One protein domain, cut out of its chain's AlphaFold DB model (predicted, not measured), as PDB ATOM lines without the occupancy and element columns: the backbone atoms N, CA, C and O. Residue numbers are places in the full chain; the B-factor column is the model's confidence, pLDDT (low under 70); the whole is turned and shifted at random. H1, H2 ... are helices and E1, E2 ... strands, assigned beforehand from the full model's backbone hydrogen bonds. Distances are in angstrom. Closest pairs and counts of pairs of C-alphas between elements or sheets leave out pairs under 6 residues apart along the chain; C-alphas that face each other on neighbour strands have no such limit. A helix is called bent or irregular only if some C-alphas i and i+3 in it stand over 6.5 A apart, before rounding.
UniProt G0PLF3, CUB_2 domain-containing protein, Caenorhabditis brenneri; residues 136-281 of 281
ATOM      1  N   LYS A 136      38.950  50.644  52.577       85.50
ATOM      2  CA  LYS A 136      37.748  50.358  53.346       85.50
ATOM      3  C   LYS A 136      36.815  49.539  52.469       85.50
ATOM      4  O   LYS A 136      36.500  49.947  51.353       85.50
ATOM      5  N   VAL A 137      36.361  48.409  52.983       89.25
ATOM      6  CA  VAL A 137      35.378  47.566  52.309       89.25
ATOM      7  C   VAL A 137      34.151  47.409  53.188       89.25
ATOM      8  O   VAL A 137      34.262  47.323  54.411       89.25
ATOM      9  N   ASN A 138      32.979  47.405  52.555       92.69
ATOM     10  CA  ASN A 138      31.701  47.255  53.235       92.69
ATOM     11  C   ASN A 138      30.924  46.085  52.627       92.69
ATOM     12  O   ASN A 138      31.062  45.798  51.437       92.69
ATOM     13  N   ALA A 139      30.095  45.451  53.447       94.12
ATOM     14  CA  ALA A 139      29.137  44.424  53.052       94.12
ATOM     15  C   ALA A 139      27.742  44.776  53.603       94.12
ATOM     16  O   ALA A 139      27.597  45.772  54.316       94.12
ATOM     17  N   GLU A 140      26.711  43.997  53.281       95.62
ATOM     18  CA  GLU A 140      25.366  44.226  53.829       95.62
ATOM     19  C   GLU A 140      25.317  43.847  55.313       95.62
ATOM     20  O   GLU A 140      24.742  44.575  56.123       95.62
ATOM     21  N   THR A 141      25.963  42.737  55.679       96.88
ATOM     22  CA  THR A 141      25.975  42.207  57.045       96.88
ATOM     23  C   THR A 141      27.361  42.295  57.678       96.88
ATOM     24  O   THR A 141      27.616  43.156  58.518       96.88
ATOM     25  N   LYS A 142      28.273  41.416  57.272       97.94
ATOM     26  CA  LYS A 142      29.657  41.324  57.714       97.94
ATOM     27  C   LYS A 142      30.543  41.116  56.508       97.94
ATOM     28  O   LYS A 142      30.173  40.428  55.559       97.94
ATOM     29  N   VAL A 143      31.731  41.691  56.562       97.06
ATOM     30  CA  VAL A 143      32.744  41.503  55.538       97.06
ATOM     31  C   VAL A 143      33.467  40.195  55.816       97.06
ATOM     32  O   VAL A 143      34.040  40.014  56.890       97.06
ATOM     33  N   ALA A 144      33.477  39.307  54.831       95.75
ATOM     34  CA  ALA A 144      34.352  38.151  54.794       95.75
ATOM     35  C   ALA A 144      35.445  38.364  53.747       95.75
ATOM     36  O   ALA A 144      35.159  38.760  52.612       95.75
ATOM     37  N   VAL A 145      36.692  38.088  54.124       94.31
ATOM     38  CA  VAL A 145      37.845  38.229  53.234       94.31
ATOM     39  C   VAL A 145      38.676  36.962  53.174       94.31
ATOM     40  O   VAL A 145      38.910  36.297  54.185       94.31
ATOM     41  N   ILE A 146      39.180  36.679  51.978       92.38
ATOM     42  CA  ILE A 146      40.237  35.701  51.727       92.38
ATOM     43  C   ILE A 146      41.365  36.395  50.964       92.38
ATOM     44  O   ILE A 146      41.126  37.299  50.162       92.38
ATOM     45  N   ALA A 147      42.603  35.987  51.216       89.94
ATOM     46  CA  ALA A 147      43.775  36.495  50.513       89.94
ATOM     47  C   ALA A 147      44.479  35.334  49.821       89.94
ATOM     48  O   ALA A 147      44.610  34.266  50.418       89.94
ATOM     49  N   LYS A 148      44.943  35.542  48.589       86.06
ATOM     50  CA  LYS A 148      45.697  34.545  47.824       86.06
ATOM     51  C   LYS A 148      46.858  35.153  47.072       86.06
ATOM     52  O   LYS A 148      46.805  36.316  46.689       86.06
ATOM     53  N   THR A 149      47.873  34.343  46.801       85.06
ATOM     54  CA  THR A 149      48.893  34.684  45.808       85.06
ATOM     55  C   THR A 149      48.551  34.093  44.454       85.06
ATOM     56  O   THR A 149      47.812  33.110  44.353       85.06
ATOM     57  N   LEU A 150      49.064  34.714  43.397       79.06
ATOM     58  CA  LEU A 150      48.996  34.150  42.054       79.06
ATOM     59  C   LEU A 150      50.113  33.124  41.855       79.06
ATOM     60  O   LEU A 150      49.847  32.053  41.311       79.06
ATOM     61  N   GLU A 151      51.301  33.392  42.399       79.31
ATOM     62  CA  GLU A 151      52.464  32.500  42.350       79.31
ATOM     63  C   GLU A 151      52.814  31.965  43.752       79.31
ATOM     64  O   GLU A 151      52.651  32.655  44.765       79.31
ATOM     65  N   ALA A 152      53.317  30.731  43.852       77.44
ATOM     66  CA  ALA A 152      53.700  30.143  45.147       77.44
ATOM     67  C   ALA A 152      54.894  30.876  45.800       77.44
ATOM     68  O   ALA A 152      55.010  30.955  47.027       77.44
ATOM     69  N   THR A 153      55.771  31.428  44.966       81.62
ATOM     70  CA  THR A 153      56.953  32.219  45.333       81.62
ATOM     71  C   THR A 153      56.598  33.554  45.982       81.62
ATOM     72  O   THR A 153      57.386  34.054  46.778       81.62
ATOM     73  N   ASP A 154      55.410  34.098  45.710       85.00
ATOM     74  CA  ASP A 154      54.961  35.396  46.221       85.00
ATOM     75  C   ASP A 154      54.245  35.302  47.581       85.00
ATOM     76  O   ASP A 154      53.728  36.293  48.090       85.00
ATOM     77  N   THR A 155      54.201  34.137  48.234       85.19
ATOM     78  CA  THR A 155      53.526  33.983  49.548       85.19
ATOM     79  C   THR A 155      54.039  34.957  50.611       85.19
ATOM     80  O   THR A 155      53.280  35.401  51.475       85.19
ATOM     81  N   ASN A 156      55.304  35.380  50.531       84.81
ATOM     82  CA  ASN A 156      55.869  36.402  51.411       84.81
ATOM     83  C   ASN A 156      55.236  37.794  51.230       84.81
ATOM     84  O   ASN A 156      55.246  38.571  52.185       84.81
ATOM     85  N   LYS A 157      54.661  38.096  50.061       85.94
ATOM     86  CA  LYS A 157      53.990  39.365  49.734       85.94
ATOM     87  C   LYS A 157      52.748  39.598  50.590       85.94
ATOM     88  O   LYS A 157      52.493  40.713  51.039       85.94
ATOM     89  N   LEU A 158      52.055  38.520  50.963       88.69
ATOM     90  CA  LEU A 158      50.877  38.581  51.834       88.69
ATOM     91  C   LEU A 158      51.177  39.086  53.258       88.69
ATOM     92  O   LEU A 158      50.249  39.411  53.997       88.69
ATOM     93  N   ARG A 159      52.454  39.178  53.665       89.75
ATOM     94  CA  ARG A 159      52.852  39.791  54.948       89.75
ATOM     95  C   ARG A 159      52.582  41.294  54.983       89.75
ATOM     96  O   ARG A 159      52.366  41.832  56.063       89.75
ATOM     97  N   GLY A 160      52.605  41.951  53.823       85.12
ATOM     98  CA  GLY A 160      52.334  43.382  53.692       85.12
ATOM     99  C   GLY A 160      50.849  43.734  53.752       85.12
ATOM    100  O   GLY A 160      50.524  44.914  53.832       85.12
ATOM    101  N   ILE A 161      49.955  42.740  53.728       88.50
ATOM    102  CA  ILE A 161      48.506  42.942  53.778       88.50
ATOM    103  C   ILE A 161      48.036  42.723  55.211       88.50
ATOM    104  O   ILE A 161      48.246  41.645  55.764       88.50
ATOM    105  N   ILE A 162      47.394  43.722  55.808       91.19
ATOM    106  CA  ILE A 162      46.918  43.691  57.194       91.19
ATOM    107  C   ILE A 162      45.425  44.011  57.218       91.19
ATOM    108  O   ILE A 162      44.983  44.962  56.574       91.19
ATOM    109  N   PHE A 163      44.662  43.226  57.975       93.69
ATOM    110  CA  PHE A 163      43.210  43.344  58.089       93.69
ATOM    111  C   PHE A 163      42.815  43.851  59.474       93.69
ATOM    112  O   PHE A 163      43.343  43.388  60.489       93.69
ATOM    113  N   PHE A 164      41.860  44.775  59.513       94.25
ATOM    114  CA  PHE A 164      41.346  45.387  60.733       94.25
ATOM    115  C   PHE A 164      39.819  45.325  60.766       94.25
ATOM    116  O   PHE A 164      39.151  45.689  59.796       94.25
ATOM    117  N   ASP A 165      39.280  44.882  61.898       96.69
ATOM    118  CA  ASP A 165      37.852  44.732  62.156       96.69
ATOM    119  C   ASP A 165      37.180  46.082  62.453       96.69
ATOM    120  O   ASP A 165      36.964  46.456  63.608       96.69
ATOM    121  N   GLY A 166      36.915  46.853  61.400       92.19
ATOM    122  CA  GLY A 166      36.252  48.150  61.478       92.19
ATOM    123  C   GLY A 166      36.649  49.097  60.350       92.19
ATOM    124  O   GLY A 166      37.164  48.698  59.306       92.19
ATOM    125  N   ASP A 167      36.395  50.384  60.552       87.50
ATOM    126  CA  ASP A 167      36.596  51.448  59.562       87.50
ATOM    127  C   ASP A 167      37.984  52.097  59.609       87.50
ATOM    128  O   ASP A 167      38.243  53.065  58.886       87.50
ATOM    129  N   SER A 168      38.892  51.568  60.436       80.88
ATOM    130  CA  SER A 168      40.234  52.113  60.561       80.88
ATOM    131  C   SER A 168      41.313  51.093  60.909       80.88
ATOM    132  O   SER A 168      41.049  50.036  61.472       80.88
ATOM    133  N   GLY A 169      42.571  51.474  60.668       77.31
ATOM    134  CA  GLY A 169      43.750  50.735  61.133       77.31
ATOM    135  C   GLY A 169      43.995  50.794  62.651       77.31
ATOM    136  O   GLY A 169      44.955  50.197  63.122       77.31
ATOM    137  N   ASN A 170      43.159  51.514  63.413       80.06
ATOM    138  CA  ASN A 170      43.175  51.486  64.882       80.06
ATOM    139  C   ASN A 170      42.193  50.453  65.453       80.06
ATOM    140  O   ASN A 170      42.213  50.194  66.656       80.06
ATOM    141  N   SER A 171      41.309  49.904  64.618       87.81
ATOM    142  CA  SER A 171      40.405  48.831  65.012       87.81
ATOM    143  C   SER A 171      41.183  47.547  65.321       87.81
ATOM    144  O   SER A 171      42.374  47.437  65.027       87.81
ATOM    145  N   THR A 172      40.521  46.555  65.916       94.50
ATOM    146  CA  THR A 172      41.151  45.270  66.243       94.50
ATOM    147  C   THR A 172      41.769  44.642  64.996       94.50
ATOM    148  O   THR A 172      41.078  44.405  64.007       94.50
ATOM    149  N   SER A 173      43.072  44.360  65.025       94.62
ATOM    150  CA  SER A 173      43.719  43.650  63.922       94.62
ATOM    151  C   SER A 173      43.252  42.194  63.893       94.62
ATOM    152  O   SER A 173      43.354  41.490  64.897       94.62
ATOM    153  N   LEU A 174      42.761  41.746  62.736       97.12
ATOM    154  CA  LEU A 174      42.429  40.342  62.474       97.12
ATOM    155  C   LEU A 174      43.676  39.530  62.096       97.12
ATOM    156  O   LEU A 174      43.697  38.313  62.253       97.12
ATOM    157  N   GLY A 175      44.728  40.210  61.632       96.06
ATOM    158  CA  GLY A 175      46.016  39.624  61.283       96.06
ATOM    159  C   GLY A 175      46.473  40.005  59.878       96.06
ATOM    160  O   GLY A 175      45.964  40.935  59.249       96.06
ATOM    161  N   THR A 176      47.466  39.274  59.385       94.56
ATOM    162  CA  THR A 176      48.069  39.473  58.060       94.56
ATOM    163  C   THR A 176      47.456  38.552  57.006       94.56
ATOM    164  O   THR A 176      46.884  37.509  57.337       94.56
ATOM    165  N   GLY A 177      47.641  38.882  55.726       93.12
ATOM    166  CA  GLY A 177      47.258  38.018  54.606       93.12
ATOM    167  C   GLY A 177      47.970  36.668  54.617       93.12
ATOM    168  O   GLY A 177      47.372  35.670  54.238       93.12
ATOM    169  N   LEU A 178      49.217  36.602  55.096       92.88
ATOM    170  CA  LEU A 178      49.940  35.331  55.193       92.88
ATOM    171  C   LEU A 178      49.328  34.412  56.262       92.88
ATOM    172  O   LEU A 178      49.207  33.210  56.044       92.88
ATOM    173  N   GLN A 179      48.934  34.966  57.411       95.69
ATOM    174  CA  GLN A 179      48.224  34.200  58.443       95.69
ATOM    175  C   GLN A 179      46.879  33.690  57.919       95.69
ATOM    176  O   GLN A 179      46.565  32.516  58.099       95.69
ATOM    177  N   LEU A 180      46.145  34.542  57.199       95.19
ATOM    178  CA  LEU A 180      44.881  34.179  56.567       95.19
ATOM    179  C   LEU A 180      45.058  33.034  55.561       95.19
ATOM    180  O   LEU A 180      44.378  32.018  55.659       95.19
ATOM    181  N   TRP A 181      46.027  33.160  54.654       91.19
ATOM    182  CA  TRP A 181      46.378  32.123  53.684       91.19
ATOM    183  C   TRP A 181      46.691  30.780  54.351       91.19
ATOM    184  O   TRP A 181      46.126  29.752  53.980       91.19
ATOM    185  N   ASN A 182      47.545  30.790  55.378       91.38
ATOM    186  CA  ASN A 182      47.945  29.578  56.095       91.38
ATOM    187  C   ASN A 182      46.795  28.937  56.882       91.38
ATOM    188  O   ASN A 182      46.823  27.733  57.117       91.38
ATOM    189  N   SER A 183      45.799  29.726  57.294       92.69
ATOM    190  CA  SER A 183      44.642  29.221  58.038       92.69
ATOM    191  C   SER A 183      43.658  28.425  57.179       92.69
ATOM    192  O   SER A 183      42.827  27.719  57.740       92.69
ATOM    193  N   GLN A 184      43.732  28.546  55.843       91.56
ATOM    194  CA  GLN A 184      42.746  27.978  54.912       91.56
ATOM    195  C   GLN A 184      41.305  28.339  55.306       91.56
ATOM    196  O   GLN A 184      40.403  27.499  55.331       91.56
ATOM    197  N   SER A 185      41.109  29.603  55.671       93.06
ATOM    198  CA  SER A 185      39.848  30.130  56.173       93.06
ATOM    199  C   SER A 185      39.607  31.540  55.628       93.06
ATOM    200  O   SER A 185      40.224  31.966  54.650       93.06
ATOM    201  N   GLN A 186      38.689  32.259  56.258       94.88
ATOM    202  CA  GLN A 186      38.353  33.649  55.985       94.88
ATOM    203  C   GLN A 186      38.491  34.472  57.264       94.88
ATOM    204  O   GLN A 186      38.165  34.000  58.354       94.88
ATOM    205  N   TYR A 187      38.916  35.724  57.136       97.50
ATOM    206  CA  TYR A 187      38.685  36.691  58.203       97.50
ATOM    207  C   TYR A 187      37.287  37.268  58.050       97.50
ATOM    208  O   TYR A 187      36.842  37.545  56.937       97.50
ATOM    209  N   VAL A 188      36.605  37.450  59.176       97.69
ATOM    210  CA  VAL A 188      35.231  37.945  59.227       97.69
ATOM    211  C   VAL A 188      35.193  39.131  60.176       97.69
ATOM    212  O   VAL A 188      35.647  39.017  61.314       97.69
ATOM    213  N   SER A 189      34.668  40.262  59.717       98.00
ATOM    214  CA  SER A 189      34.455  41.423  60.579       98.00
ATOM    215  C   SER A 189      33.293  41.193  61.551       98.00
ATOM    216  O   SER A 189      32.359  40.432  61.289       98.00
ATOM    217  N   SER A 190      33.318  41.870  62.694       97.75
ATOM    218  CA  SER A 190      32.224  41.877  63.664       97.75
ATOM    219  C   SER A 190      31.013  42.669  63.165       97.75
ATOM    220  O   SER A 190      29.878  42.276  63.445       97.75
ATOM    221  N   GLY A 191      31.251  43.738  62.398       97.06
ATOM    222  CA  GLY A 191      30.235  44.571  61.747       97.06
ATOM    223  C   GLY A 191      30.316  44.531  60.221       97.06
ATOM    224  O   GLY A 191      30.979  43.674  59.647       97.06
ATOM    225  N   ASN A 192      29.686  45.493  59.553       96.56
ATOM    226  CA  ASN A 192      29.576  45.548  58.091       96.56
ATOM    227  C   ASN A 192      30.771  46.201  57.379       96.56
ATOM    228  O   ASN A 192      30.687  46.489  56.187       96.56
ATOM    229  N   CYS A 193      31.867  46.449  58.096       94.75
ATOM    230  CA  CYS A 193      33.022  47.177  57.596       94.75
ATOM    231  C   CYS A 193      34.330  46.492  58.002       94.75
ATOM    232  O   CYS A 193      34.481  46.049  59.139       94.75
ATOM    233  N   MET A 194      35.297  46.481  57.086       94.94
ATOM    234  CA  MET A 194      36.675  46.058  57.333       94.94
ATOM    235  C   MET A 194      37.644  47.027  56.653       94.94
ATOM    236  O   MET A 194      37.369  47.542  55.566       94.94
ATOM    237  N   THR A 195      38.796  47.251  57.277       91.12
ATOM    238  CA  THR A 195      39.885  48.041  56.698       91.12
ATOM    239  C   THR A 195      41.039  47.124  56.332       91.12
ATOM    240  O   THR A 195      41.472  46.296  57.131       91.12
ATOM    241  N   ILE A 196      41.541  47.287  55.114       89.12
ATOM    242  CA  ILE A 196      42.644  46.529  54.541       89.12
ATOM    243  C   ILE A 196      43.789  47.515  54.309       89.12
ATOM    244  O   ILE A 196      43.642  48.541  53.645       89.12
ATOM    245  N   MET A 197      44.943  47.232  54.893       83.94
ATOM    246  CA  MET A 197      46.164  48.004  54.699       83.94
ATOM    247  C   MET A 197      47.125  47.187  53.855       83.94
ATOM    248  O   MET A 197      47.317  46.003  54.114       83.94
ATOM    249  N   ASN A 198      47.738  47.824  52.864       82.38
ATOM    250  CA  ASN A 198      48.715  47.197  51.992       82.38
ATOM    251  C   ASN A 198      50.016  47.995  52.016       82.38
ATOM    252  O   ASN A 198      50.077  49.116  51.516       82.38
ATOM    253  N   LEU A 199      51.045  47.412  52.618       76.62
ATOM    254  CA  LEU A 199      52.352  48.031  52.801       76.62
ATOM    255  C   LEU A 199      53.281  47.841  51.593       76.62
ATOM    256  O   LEU A 199      54.362  48.427  51.565       76.62
ATOM    257  N   GLU A 200      52.907  47.028  50.601       70.88
ATOM    258  CA  GLU A 200      53.743  46.840  49.418       70.88
ATOM    259  C   GLU A 200      53.636  48.005  48.428       70.88
ATOM    260  O   GLU A 200      52.595  48.635  48.224       70.88
ATOM    261  N   SER A 201      54.760  48.317  47.780       52.59
ATOM    262  CA  SER A 201      54.831  49.385  46.795       52.59
ATOM    263  C   SER A 201      54.147  48.970  45.491       52.59
ATOM    264  O   SER A 201      54.763  48.338  44.641       52.59
ATOM    265  N   GLY A 202      52.910  49.426  45.315       54.12
ATOM    266  CA  GLY A 202      52.145  49.234  44.087       54.12
ATOM    267  C   GLY A 202      51.187  48.062  44.223       54.12
ATOM    268  O   GLY A 202      51.594  46.943  44.517       54.12
ATOM    269  N   TYR A 203      49.905  48.329  43.982       50.50
ATOM    270  CA  TYR A 203      48.944  47.296  43.612       50.50
ATOM    271  C   TYR A 203      49.318  46.803  42.216       50.50
ATOM    272  O   TYR A 203      48.659  47.113  41.224       50.50
ATOM    273  N   ASP A 204      50.436  46.094  42.110       51.25
ATOM    274  CA  ASP A 204      50.593  45.217  40.975       51.25
ATOM    275  C   ASP A 204      49.688  44.019  41.257       51.25
ATOM    276  O   ASP A 204      50.051  43.082  41.971       51.25
ATOM    277  N   ASN A 205      48.465  44.088  40.722       56.69
ATOM    278  CA  ASN A 205      47.463  43.017  40.764       56.69
ATOM    279  C   ASN A 205      47.983  41.703  40.134       56.69
ATOM    280  O   ASN A 205      47.243  40.731  40.026       56.69
ATOM    281  N   SER A 206      49.242  41.668  39.683       65.50
ATOM    282  CA  SER A 206      49.932  40.504  39.147       65.50
ATOM    283  C   SER A 206      50.436  39.505  40.198       65.50
ATOM    284  O   SER A 206      50.802  38.400  39.803       65.50
ATOM    285  N   ARG A 207      50.456  39.832  41.504       77.75
ATOM    286  CA  ARG A 207      51.093  38.962  42.525       77.75
ATOM    287  C   ARG A 207      50.156  38.345  43.553       77.75
ATOM    288  O   ARG A 207      50.349  37.199  43.961       77.75
ATOM    289  N   TYR A 208      49.141  39.081  43.990       83.44
ATOM    290  CA  TYR A 208      48.159  38.603  44.960       83.44
ATOM    291  C   TYR A 208      46.786  39.207  44.704       83.44
ATOM    292  O   TYR A 208      46.645  40.242  44.058       83.44
ATOM    293  N   GLU A 209      45.771  38.556  45.257       84.56
ATOM    294  CA  GLU A 209      44.385  38.994  45.214       84.56
ATOM    295  C   GLU A 209      43.798  38.937  46.623       84.56
ATOM    296  O   GLU A 209      44.030  37.985  47.376       84.56
ATOM    297  N   VAL A 210      43.003  39.947  46.966       88.12
ATOM    298  CA  VAL A 210      42.162  39.944  48.162       88.12
ATOM    299  C   VAL A 210      40.719  39.942  47.698       88.12
ATOM    300  O   VAL A 210      40.280  40.864  47.012       88.12
ATOM    301  N   TRP A 211      40.000  38.889  48.052       87.38
ATOM    302  CA  TRP A 211      38.603  38.712  47.693       87.38
ATOM    303  C   TRP A 211      37.744  39.090  48.881       87.38
ATOM    304  O   TRP A 211      38.019  38.690  50.011       87.38
ATOM    305  N   VAL A 212      36.706  39.865  48.598       90.19
ATOM    306  CA  VAL A 212      35.820  40.434  49.602       90.19
ATOM    307  C   VAL A 212      34.393  40.093  49.220       90.19
ATOM    308  O   VAL A 212      33.993  40.282  48.071       90.19
ATOM    309  N   GLN A 213      33.630  39.582  50.177       90.25
ATOM    310  CA  GLN A 213      32.224  39.239  49.994       90.25
ATOM    311  C   GLN A 213      31.441  39.445  51.288       90.25
ATOM    312  O   GLN A 213      32.017  39.618  52.364       90.25
ATOM    313  N   ASP A 214      30.117  39.400  51.177       93.81
ATOM    314  CA  ASP A 214      29.258  39.315  52.350       93.81
ATOM    315  C   ASP A 214      29.392  37.933  53.005       93.81
ATOM    316  O   ASP A 214      29.307  36.904  52.328       93.81
ATOM    317  N   TYR A 215      29.608  37.911  54.320       95.06
ATOM    318  CA  TYR A 215      29.807  36.688  55.095       95.06
ATOM    319  C   TYR A 215      28.637  35.710  54.985       95.06
ATOM    320  O   TYR A 215      28.844  34.498  55.045       95.06
ATOM    321  N   GLU A 216      27.412  36.186  54.762       93.50
ATOM    322  CA  GLU A 216      26.248  35.309  54.603       93.50
ATOM    323  C   GLU A 216      26.401  34.330  53.431       93.50
ATOM    324  O   GLU A 216      25.832  33.238  53.464       93.50
ATOM    325  N   LEU A 217      27.218  34.676  52.430       89.38
ATOM    326  CA  LEU A 217      27.499  33.834  51.266       89.38
ATOM    327  C   LEU A 217      28.536  32.735  51.539       89.38
ATOM    328  O   LEU A 217      28.634  31.797  50.750       89.38
ATOM    329  N   SER A 218      29.311  32.841  52.620       90.00
ATOM    330  CA  SER A 218      30.447  31.955  52.911       90.00
ATOM    331  C   SER A 218      30.470  31.389  54.329       90.00
ATOM    332  O   SER A 218      31.359  30.605  54.660       90.00
ATOM    333  N   LYS A 219      29.508  31.747  55.185       91.56
ATOM    334  CA  LYS A 219      29.448  31.329  56.595       91.56
ATOM    335  C   LYS A 219      29.320  29.824  56.824       91.56
ATOM    336  O   LYS A 219      29.605  29.352  57.916       91.56
ATOM    337  N   SER A 220      28.842  29.077  55.829       89.69
ATOM    338  CA  SER A 220      28.679  27.623  55.914       89.69
ATOM    339  C   SER A 220      29.984  26.855  55.693       89.69
ATOM    340  O   SER A 220      30.003  25.637  55.875       89.69
ATOM    341  N   PHE A 221      31.056  27.540  55.287       90.50
ATOM    342  CA  PHE A 221      32.324  26.900  54.993       90.50
ATOM    343  C   PHE A 221      33.203  26.743  56.220       90.50
ATOM    344  O   PHE A 221      33.487  27.711  56.926       90.50
ATOM    345  N   VAL A 222      33.700  25.526  56.413       91.81
ATOM    346  CA  VAL A 222      34.673  25.201  57.464       91.81
ATOM    347  C   VAL A 222      36.111  25.276  56.959       91.81
ATOM    348  O   VAL A 222      37.024  25.504  57.747       91.81
ATOM    349  N   GLN A 223      36.306  25.152  55.644       93.56
ATOM    350  CA  GLN A 223      37.597  25.295  54.988       93.56
ATOM    351  C   GLN A 223      37.443  26.074  53.685       93.56
ATOM    352  O   GLN A 223      36.525  25.834  52.895       93.56
ATOM    353  N   ILE A 224      38.378  26.982  53.439       92.00
ATOM    354  CA  ILE A 224      38.475  27.739  52.201       92.00
ATOM    355  C   ILE A 224      39.906  27.659  51.677       92.00
ATOM    356  O   ILE A 224      40.856  28.129  52.302       92.00
ATOM    357  N   GLN A 225      40.055  27.072  50.496       90.00
ATOM    358  CA  GLN A 225      41.314  26.977  49.774       90.00
ATOM    359  C   GLN A 225      41.284  27.830  48.509       90.00
ATOM    360  O   GLN A 225      40.227  28.187  47.988       90.00
ATOM    361  N   ASN A 226      42.472  28.134  47.997       86.12
ATOM    362  CA  ASN A 226      42.665  28.975  46.826       86.12
ATOM    363  C   ASN A 226      43.571  28.269  45.824       86.12
ATOM    364  O   ASN A 226      44.577  27.669  46.210       86.12
ATOM    365  N   SER A 227      43.244  28.384  44.538       80.88
ATOM    366  CA  SER A 227      44.117  27.877  43.486       80.88
ATOM    367  C   SER A 227      45.327  28.785  43.232       80.88
ATOM    368  O   SER A 227      45.251  30.008  43.377       80.88
ATOM    369  N   ILE A 228      46.449  28.177  42.835       75.12
ATOM    370  CA  ILE A 228      47.718  28.851  42.498       75.12
ATOM    371  C   ILE A 228      48.009  28.655  41.002       75.12
ATOM    372  O   ILE A 228      47.762  27.573  40.467       75.12
ATOM    373  N   LYS A 229      48.514  29.692  40.320       69.50
ATOM    374  CA  LYS A 229      48.625  29.777  38.851       69.50
ATOM    375  C   LYS A 229      49.679  28.853  38.251       69.50
ATOM    376  O   LYS A 229      49.404  28.206  37.246       69.50
ATOM    377  N   ASP A 230      50.852  28.750  38.865       62.69
ATOM    378  CA  ASP A 230      52.036  28.197  38.182       62.69
ATOM    379  C   ASP A 230      52.285  26.715  38.432       62.69
ATOM    380  O   ASP A 230      53.417  26.233  38.364       62.69
ATOM    381  N   LYS A 231      51.238  25.961  38.759       63.41
ATOM    382  CA  LYS A 231      51.399  24.544  39.059       63.41
ATOM    383  C   LYS A 231      50.327  23.734  38.340       63.41
ATOM    384  O   LYS A 231      49.158  23.720  38.712       63.41
ATOM    385  N   TYR A 232      50.750  23.071  37.267       70.19
ATOM    386  CA  TYR A 232      49.948  22.060  36.585       70.19
ATOM    387  C   TYR A 232      49.858  20.801  37.453       70.19
ATOM    388  O   TYR A 232      50.823  20.440  38.124       70.19
ATOM    389  N   GLY A 233      48.701  20.133  37.435       75.62
ATOM    390  CA  GLY A 233      48.500  18.883  38.174       75.62
ATOM    391  C   GLY A 233      48.513  19.047  39.698       75.62
ATOM    392  O   GLY A 233      48.993  18.165  40.405       75.62
ATOM    393  N   VAL A 234      48.037  20.184  40.219       80.75
ATOM    394  CA  VAL A 234      47.847  20.345  41.668       80.75
ATOM    395  C   VAL A 234      46.611  19.591  42.115       80.75
ATOM    396  O   VAL A 234      45.517  19.827  41.608       80.75
ATOM    397  N   ASN A 235      46.800  18.756  43.130       86.62
ATOM    398  CA  ASN A 235      45.710  18.135  43.859       86.62
ATOM    399  C   ASN A 235      45.318  19.036  45.032       86.62
ATOM    400  O   ASN A 235      46.175  19.433  45.825       86.62
ATOM    401  N   TYR A 236      44.026  19.334  45.141       88.50
ATOM    402  CA  TYR A 236      43.436  20.011  46.291       88.50
ATOM    403  C   TYR A 236      42.602  18.995  47.067       88.50
ATOM    404  O   TYR A 236      41.798  18.277  46.477       88.50
ATOM    405  N   VAL A 237      42.796  18.936  48.382       91.00
ATOM    406  CA  VAL A 237      42.042  18.041  49.269       91.00
ATOM    407  C   VAL A 237      40.991  18.873  49.981       91.00
ATOM    408  O   VAL A 237      41.344  19.652  50.858       91.00
ATOM    409  N   LEU A 238      39.722  18.733  49.602       90.81
ATOM    410  CA  LEU A 238      38.610  19.405  50.275       90.81
ATOM    411  C   LEU A 238      38.040  18.480  51.348       90.81
ATOM    412  O   LEU A 238      37.389  17.487  51.028       90.81
ATOM    413  N   ASP A 239      38.290  18.799  52.617       89.00
ATOM    414  CA  ASP A 239      37.790  17.998  53.734       89.00
ATOM    415  C   ASP A 239      36.377  18.448  54.115       89.00
ATOM    416  O   ASP A 239      36.190  19.452  54.797       89.00
ATOM    417  N   GLY A 240      35.375  17.711  53.639       86.00
ATOM    418  CA  GLY A 240      33.967  17.971  53.931       86.00
ATOM    419  C   GLY A 240      33.449  17.349  55.234       86.00
ATOM    420  O   GLY A 240      32.243  17.370  55.473       86.00
ATOM    421  N   SER A 241      34.307  16.726  56.052       88.56
ATOM    422  CA  SER A 241      33.873  15.897  57.190       88.56
ATOM    423  C   SER A 241      33.199  16.683  58.317       88.56
ATOM    424  O   SER A 241      32.348  16.142  59.023       88.56
ATOM    425  N   SER A 242      33.550  17.962  58.476       88.75
ATOM    426  CA  SER A 242      33.029  18.853  59.524       88.75
ATOM    427  C   SER A 242      32.113  19.964  58.996       88.75
ATOM    428  O   SER A 242      31.583  20.752  59.778       88.75
ATOM    429  N   GLY A 243      31.892  20.021  57.682       89.06
ATOM    430  CA  GLY A 243      31.099  21.047  57.013       89.06
ATOM    431  C   GLY A 243      31.509  21.211  55.553       89.06
ATOM    432  O   GLY A 243      32.379  20.501  55.060       89.06
ATOM    433  N   ALA A 244      30.883  22.147  54.839       91.56
ATOM    434  CA  ALA A 244      31.228  22.383  53.442       91.56
ATOM    435  C   ALA A 244      32.643  22.974  53.316       91.56
ATOM    436  O   ALA A 244      33.020  23.870  54.072       91.56
ATOM    437  N   SER A 245      33.390  22.516  52.315       93.31
ATOM    438  CA  SER A 245      34.736  23.004  52.009       93.31
ATOM    439  C   SER A 245      34.776  23.575  50.600       93.31
ATOM    440  O   SER A 245      34.179  23.021  49.676       93.31
ATOM    441  N   ALA A 246      35.451  24.711  50.444       91.56
ATOM    442  CA  ALA A 246      35.450  25.495  49.218       91.56
ATOM    443  C   ALA A 246      36.841  25.573  48.593       91.56
ATOM    444  O   ALA A 246      37.837  25.766  49.290       91.56
ATOM    445  N   LEU A 247      36.887  25.520  47.263       90.12
ATOM    446  CA  LEU A 247      38.049  25.913  46.473       90.12
ATOM    447  C   LEU A 247      37.673  27.108  45.603       90.12
ATOM    448  O   LEU A 247      36.869  26.977  44.680       90.12
ATOM    449  N   TYR A 248      38.287  28.257  45.857       86.38
ATOM    450  CA  TYR A 248      38.189  29.399  44.959       86.38
ATOM    451  C   TYR A 248      39.196  29.238  43.825       86.38
ATOM    452  O   TYR A 248      40.408  29.173  44.052       86.38
ATOM    453  N   ASN A 249      38.682  29.172  42.594       81.19
ATOM    454  CA  ASN A 249      39.497  29.072  41.395       81.19
ATOM    455  C   ASN A 249      39.231  30.236  40.440       81.19
ATOM    456  O   ASN A 249      38.119  30.413  39.955       81.19
ATOM    457  N   THR A 250      40.275  31.014  40.169       71.06
ATOM    458  CA  THR A 250      40.219  32.209  39.310       71.06
ATOM    459  C   THR A 250      41.076  32.048  38.055       71.06
ATOM    460  O   THR A 250      41.128  32.924  37.194       71.06
ATOM    461  N   ILE A 251      41.743  30.899  37.931       66.31
ATOM    462  CA  ILE A 251      42.602  30.540  36.810       66.31
ATOM    463  C   ILE A 251      41.769  29.724  35.819       66.31
ATOM    464  O   ILE A 251      40.827  29.032  36.206       66.31
ATOM    465  N   LYS A 252      42.136  29.755  34.531       69.44
ATOM    466  CA  LYS A 252      41.601  28.860  33.486       69.44
ATOM    467  C   LYS A 252      42.059  27.405  33.704       69.44
ATOM    468  O   LYS A 252      42.702  26.813  32.841       69.44
ATOM    469  N   GLY A 253      41.811  26.859  34.889       71.31
ATOM    470  CA  GLY A 253      42.094  25.474  35.235       71.31
ATOM    471  C   GLY A 253      40.980  24.562  34.736       71.31
ATOM    472  O   GLY A 253      39.809  24.931  34.760       71.31
ATOM    473  N   VAL A 254      41.354  23.365  34.299       78.50
ATOM    474  CA  VAL A 254      40.410  22.303  33.946       78.50
ATOM    475  C   VAL A 254      40.462  21.262  35.052       78.50
ATOM    476  O   VAL A 254      41.544  20.818  35.433       78.50
ATOM    477  N   LEU A 255      39.300  20.881  35.579       82.69
ATOM    478  CA  LEU A 255      39.191  19.724  36.459       82.69
ATOM    479  C   LEU A 255      39.451  18.464  35.622       82.69
ATOM    480  O   LEU A 255      38.670  18.155  34.726       82.69
ATOM    481  N   ILE A 256      40.561  17.771  35.886       85.69
ATOM    482  CA  ILE A 256      40.983  16.579  35.123       85.69
ATOM    483  C   ILE A 256      40.691  15.256  35.838       85.69
ATOM    484  O   ILE A 256      40.757  14.200  35.217       85.69
ATOM    485  N   GLY A 257      40.373  15.304  37.131       86.88
ATOM    486  CA  GLY A 257      40.086  14.132  37.946       86.88
ATOM    487  C   GLY A 257      39.456  14.531  39.272       86.88
ATOM    488  O   GLY A 257      39.711  15.624  39.782       86.88
ATOM    489  N   LEU A 258      38.619  13.647  39.803       89.44
ATOM    490  CA  LEU A 258      37.986  13.769  41.108       89.44
ATOM    491  C   LEU A 258      38.059  12.402  41.785       89.44
ATOM    492  O   LEU A 258      37.627  11.406  41.211       89.44
ATOM    493  N   GLU A 259      38.599  12.372  42.995       90.25
ATOM    494  CA  GLU A 259      38.625  11.195  43.855       90.25
ATOM    495  C   GLU A 259      38.009  11.578  45.200       90.25
ATOM    496  O   GLU A 259      38.315  12.637  45.751       90.25
ATOM    497  N   GLY A 260      37.126  10.734  45.729       88.88
ATOM    498  CA  GLY A 260      36.477  10.972  47.013       88.88
ATOM    499  C   GLY A 260      35.074  10.385  47.080       88.88
ATOM    500  O   GLY A 260      34.604   9.746  46.145       88.88
ATOM    501  N   SER A 261      34.419  10.598  48.218       87.25
ATOM    502  CA  SER A 261      33.067  10.104  48.510       87.25
ATOM    503  C   SER A 261      32.035  11.228  48.671       87.25
ATOM    504  O   SER A 261      30.938  10.987  49.171       87.25
ATOM    505  N   GLY A 262      32.414  12.467  48.355       87.75
ATOM    506  CA  GLY A 262      31.583  13.659  48.520       87.75
ATOM    507  C   GLY A 262      31.041  14.188  47.195       87.75
ATOM    508  O   GLY A 262      31.480  13.791  46.123       87.75
ATOM    509  N   THR A 263      30.108  15.137  47.276       91.38
ATOM    510  CA  THR A 263      29.583  15.839  46.098       91.38
ATOM    511  C   THR A 263      30.358  17.131  45.853       91.38
ATOM    512  O   THR A 263      30.406  18.002  46.722       91.38
ATOM    513  N   LEU A 264      30.908  17.296  44.650       91.44
ATOM    514  CA  LEU A 264      31.521  18.543  44.200       91.44
ATOM    515  C   LEU A 264      30.510  19.355  43.388       91.44
ATOM    516  O   LEU A 264      30.148  18.969  42.280       91.44
ATOM    517  N   ASN A 265      30.092  20.509  43.908       91.88
ATOM    518  CA  ASN A 265      29.283  21.479  43.169       91.88
ATOM    519  C   ASN A 265      30.170  22.623  42.662       91.88
ATOM    520  O   ASN A 265      30.944  23.196  43.428       91.88
ATOM    521  N   VAL A 266      30.045  22.967  41.380       90.75
ATOM    522  CA  VAL A 266      30.826  24.030  40.732       90.75
ATOM    523  C   VAL A 266      29.915  25.209  40.425       90.75
ATOM    524  O   VAL A 266      28.878  25.036  39.788       90.75
ATOM    525  N   TYR A 267      30.318  26.407  40.841       88.75
ATOM    526  CA  TYR A 267      29.550  27.642  40.674       88.75
ATOM    527  C   TYR A 267      30.351  28.690  39.899       88.75
ATOM    528  O   TYR A 267      31.576  28.741  40.000       88.75
ATOM    529  N   SER A 268      29.655  29.552  39.155       87.00
ATOM    530  CA  SER A 268      30.237  30.759  38.556       87.00
ATOM    531  C   SER A 268      29.935  31.983  39.419       87.00
ATOM    532  O   SER A 268      28.779  32.378  39.571       87.00
ATOM    533  N   GLY A 269      30.965  32.608  39.991       79.38
ATOM    534  CA  GLY A 269      30.792  33.775  40.856       79.38
ATOM    535  C   GLY A 269      30.199  33.408  42.218       79.38
ATOM    536  O   GLY A 269      30.849  32.737  43.012       79.38
ATOM    537  N   THR A 270      28.984  33.878  42.520       74.06
ATOM    538  CA  THR A 270      28.343  33.617  43.824       74.06
ATOM    539  C   THR A 270      27.701  32.234  43.871       74.06
ATOM    540  O   THR A 270      27.159  31.764  42.873       74.06
ATOM    541  N   MET A 271      27.692  31.600  45.046       75.75
ATOM    542  CA  MET A 271      27.083  30.283  45.269       75.75
ATOM    543  C   MET A 271      25.560  30.330  45.397       75.75
ATOM    544  O   MET A 271      24.966  29.942  46.404       75.75
ATOM    545  N   LYS A 272      24.905  30.837  44.364       81.06
ATOM    546  CA  LYS A 272      23.464  30.688  44.208       81.06
ATOM    547  C   LYS A 272      23.212  29.479  43.329       81.06
ATOM    548  O   LYS A 272      23.977  29.218  42.407       81.06
ATOM    549  N   GLU A 273      22.120  28.772  43.582       83.81
ATOM    550  CA  GLU A 273      21.745  27.613  42.767       83.81
ATOM    551  C   GLU A 273      21.608  27.981  41.280       83.81
ATOM    552  O   GLU A 273      22.028  27.231  40.406       83.81
ATOM    553  N   THR A 274      21.157  29.205  40.989       90.62
ATOM    554  CA  THR A 274      21.103  29.785  39.635       90.62
ATOM    555  C   THR A 274      22.462  29.906  38.944       90.62
ATOM    556  O   THR A 274      22.516  30.056  37.729       90.62
ATOM    557  N   ASN A 275      23.550  29.879  39.709       88.75
ATOM    558  CA  ASN A 275      24.918  30.007  39.223       88.75
ATOM    559  C   ASN A 275      25.658  28.664  39.224       88.75
ATOM    560  O   ASN A 275      26.857  28.636  38.926       88.75
ATOM    561  N   ARG A 276      24.988  27.560  39.592       92.69
ATOM    562  CA  ARG A 276      25.588  26.227  39.574       92.69
ATOM    563  C   ARG A 276      25.798  25.791  38.128       92.69
ATOM    564  O   ARG A 276      24.855  25.699  37.349       92.69
ATOM    565  N   LEU A 277      27.050  25.526  37.781       91.75
ATOM    566  CA  LEU A 277      27.465  25.073  36.456       91.75
ATOM    567  C   LEU A 277      27.411  23.550  36.335       91.75
ATOM    568  O   LEU A 277      27.048  23.030  35.284       91.75
ATOM    569  N   ALA A 278      27.809  22.839  37.392       91.38
ATOM    570  CA  ALA A 278      27.903  21.383  37.395       91.38
ATOM    571  C   ALA A 278      27.867  20.806  38.817       91.38
ATOM    572  O   ALA A 278      28.126  21.508  39.798       91.38
ATOM    573  N   SER A 279      27.571  19.510  38.908       93.06
ATOM    574  CA  SER A 279      27.630  18.715  40.133       93.06
ATOM    575  C   SER A 279      28.202  17.334  39.812       93.06
ATOM    576  O   SER A 279      27.805  16.729  38.816       93.06
ATOM    577  N   TYR A 280      29.136  16.862  40.632       90.25
ATOM    578  CA  TYR A 280      29.817  15.574  40.492       90.25
ATOM    579  C   TYR A 280      29.702  14.796  41.804       90.25
ATOM    580  O   TYR A 280      29.771  15.402  42.874       90.25
ATOM    581  N   SER A 281      29.541  13.476  41.727       86.12
ATOM    582  CA  SER A 281      29.369  12.562  42.868       86.12
ATOM    583  C   SER A 281      30.103  11.256  42.643       86.12
ATOM    584  O   SER A 281      30.036  10.792  41.480       86.12
TER     585      SER A 281
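Overview. This is residues 136 to 281 of the 281 residues of the protein "CUB_2 domain-containing protein" of Caenorhabditis brenneri (UniProt G0PLF3). Two sheets stand face to face as a small sandwich, E1 E5 E3 E4 against the pair E2 and E6, with H1 and H2 along its border; beyond E2 and E6, a looser part with the parallel pair E7 and E8 and then the hairpin E9 and E10 makes the rest of the longest axis. The printed part has 146 residues, with named elements in the order E1 E2 H1 E3 E4 H2 E5 E6 E7 E8 E9 E10; the class is mixed, helices and strands, with under half of the residues in named elements. The larger sheet is antiparallel. The whole is compact, with a radius of gyration of the C-alphas of 15.7 A and spans of 47 by 33 by 25 A.

Arrangement. The largest sheet runs E1 (residues 136 to 138), E5 (193 to 198), E3 (161 to 165), E4 (172 to 176). E5 is staggered: it pairs with E1 over residues 193 to 195 (N 137 and O 194, 2.9 A) and with E3 over 195 to 198 (N 162 and O 197, 2.8 A). E3 and E4 form a hairpin (N 165 and O 172, 2.8 A). E2 (143 to 149) and E6 (208 to 214) are antiparallel (N 146 and O 211, 3.0 A) and make a sandwich, two sheets face to face, with the first sheet, their best planes 11 degrees apart. H2 (177 to 183) is on the larger sheet; E4, H2 and E5 form a split strand-helix-strand unit, E3 lying between its two strands, with a right-handed crossover. H1 (152 to 160) only grazes that sheet with residues 157 to 160. H1 and H2 touch at a steep tilt of 62 degrees, opposite ways, closest at the C-alphas of Leu 158 and Gly 177, 4.6 A. H1 is irregular, C-alphas 153 and 156 being 7.5 A apart; 0 of its 5 O i to N i+4 pairs and 5 of its 6 O i to N i+3 pairs are within hydrogen-bond range, while in H2 every O i to N i+4 pair is. E7 (221 to 226) and E8 (244 to 248) are parallel (N 222 and O 244, 2.9 A), and H2 and E7 are near each other. E9 (264 to 267) and E10 (276 to 280) form a hairpin (N 264 and O 280, 2.8 A); E8 and E9 are near each other.

Along the chain. E1 begins at C-alpha 136 (37.748, 50.358, 53.346), and E10 ends at C-alpha 280 (29.817, 15.574, 40.492). From first to last C-alpha E6 is 20.3 A, E2 20.0 A, E5 16.7 A and H1 15.8 A.

Size, cuts and confidence. The C-alphas of Asn 170 and Ser 281, the two farthest apart, are 46.8 A apart. The printed part has no cut. The links E7 to E8 and E8 to E9 are long. The mean pLDDT of the printed part is 86.3; residues 201 to 206, 229 to 231 and 251 to 252 are under 70.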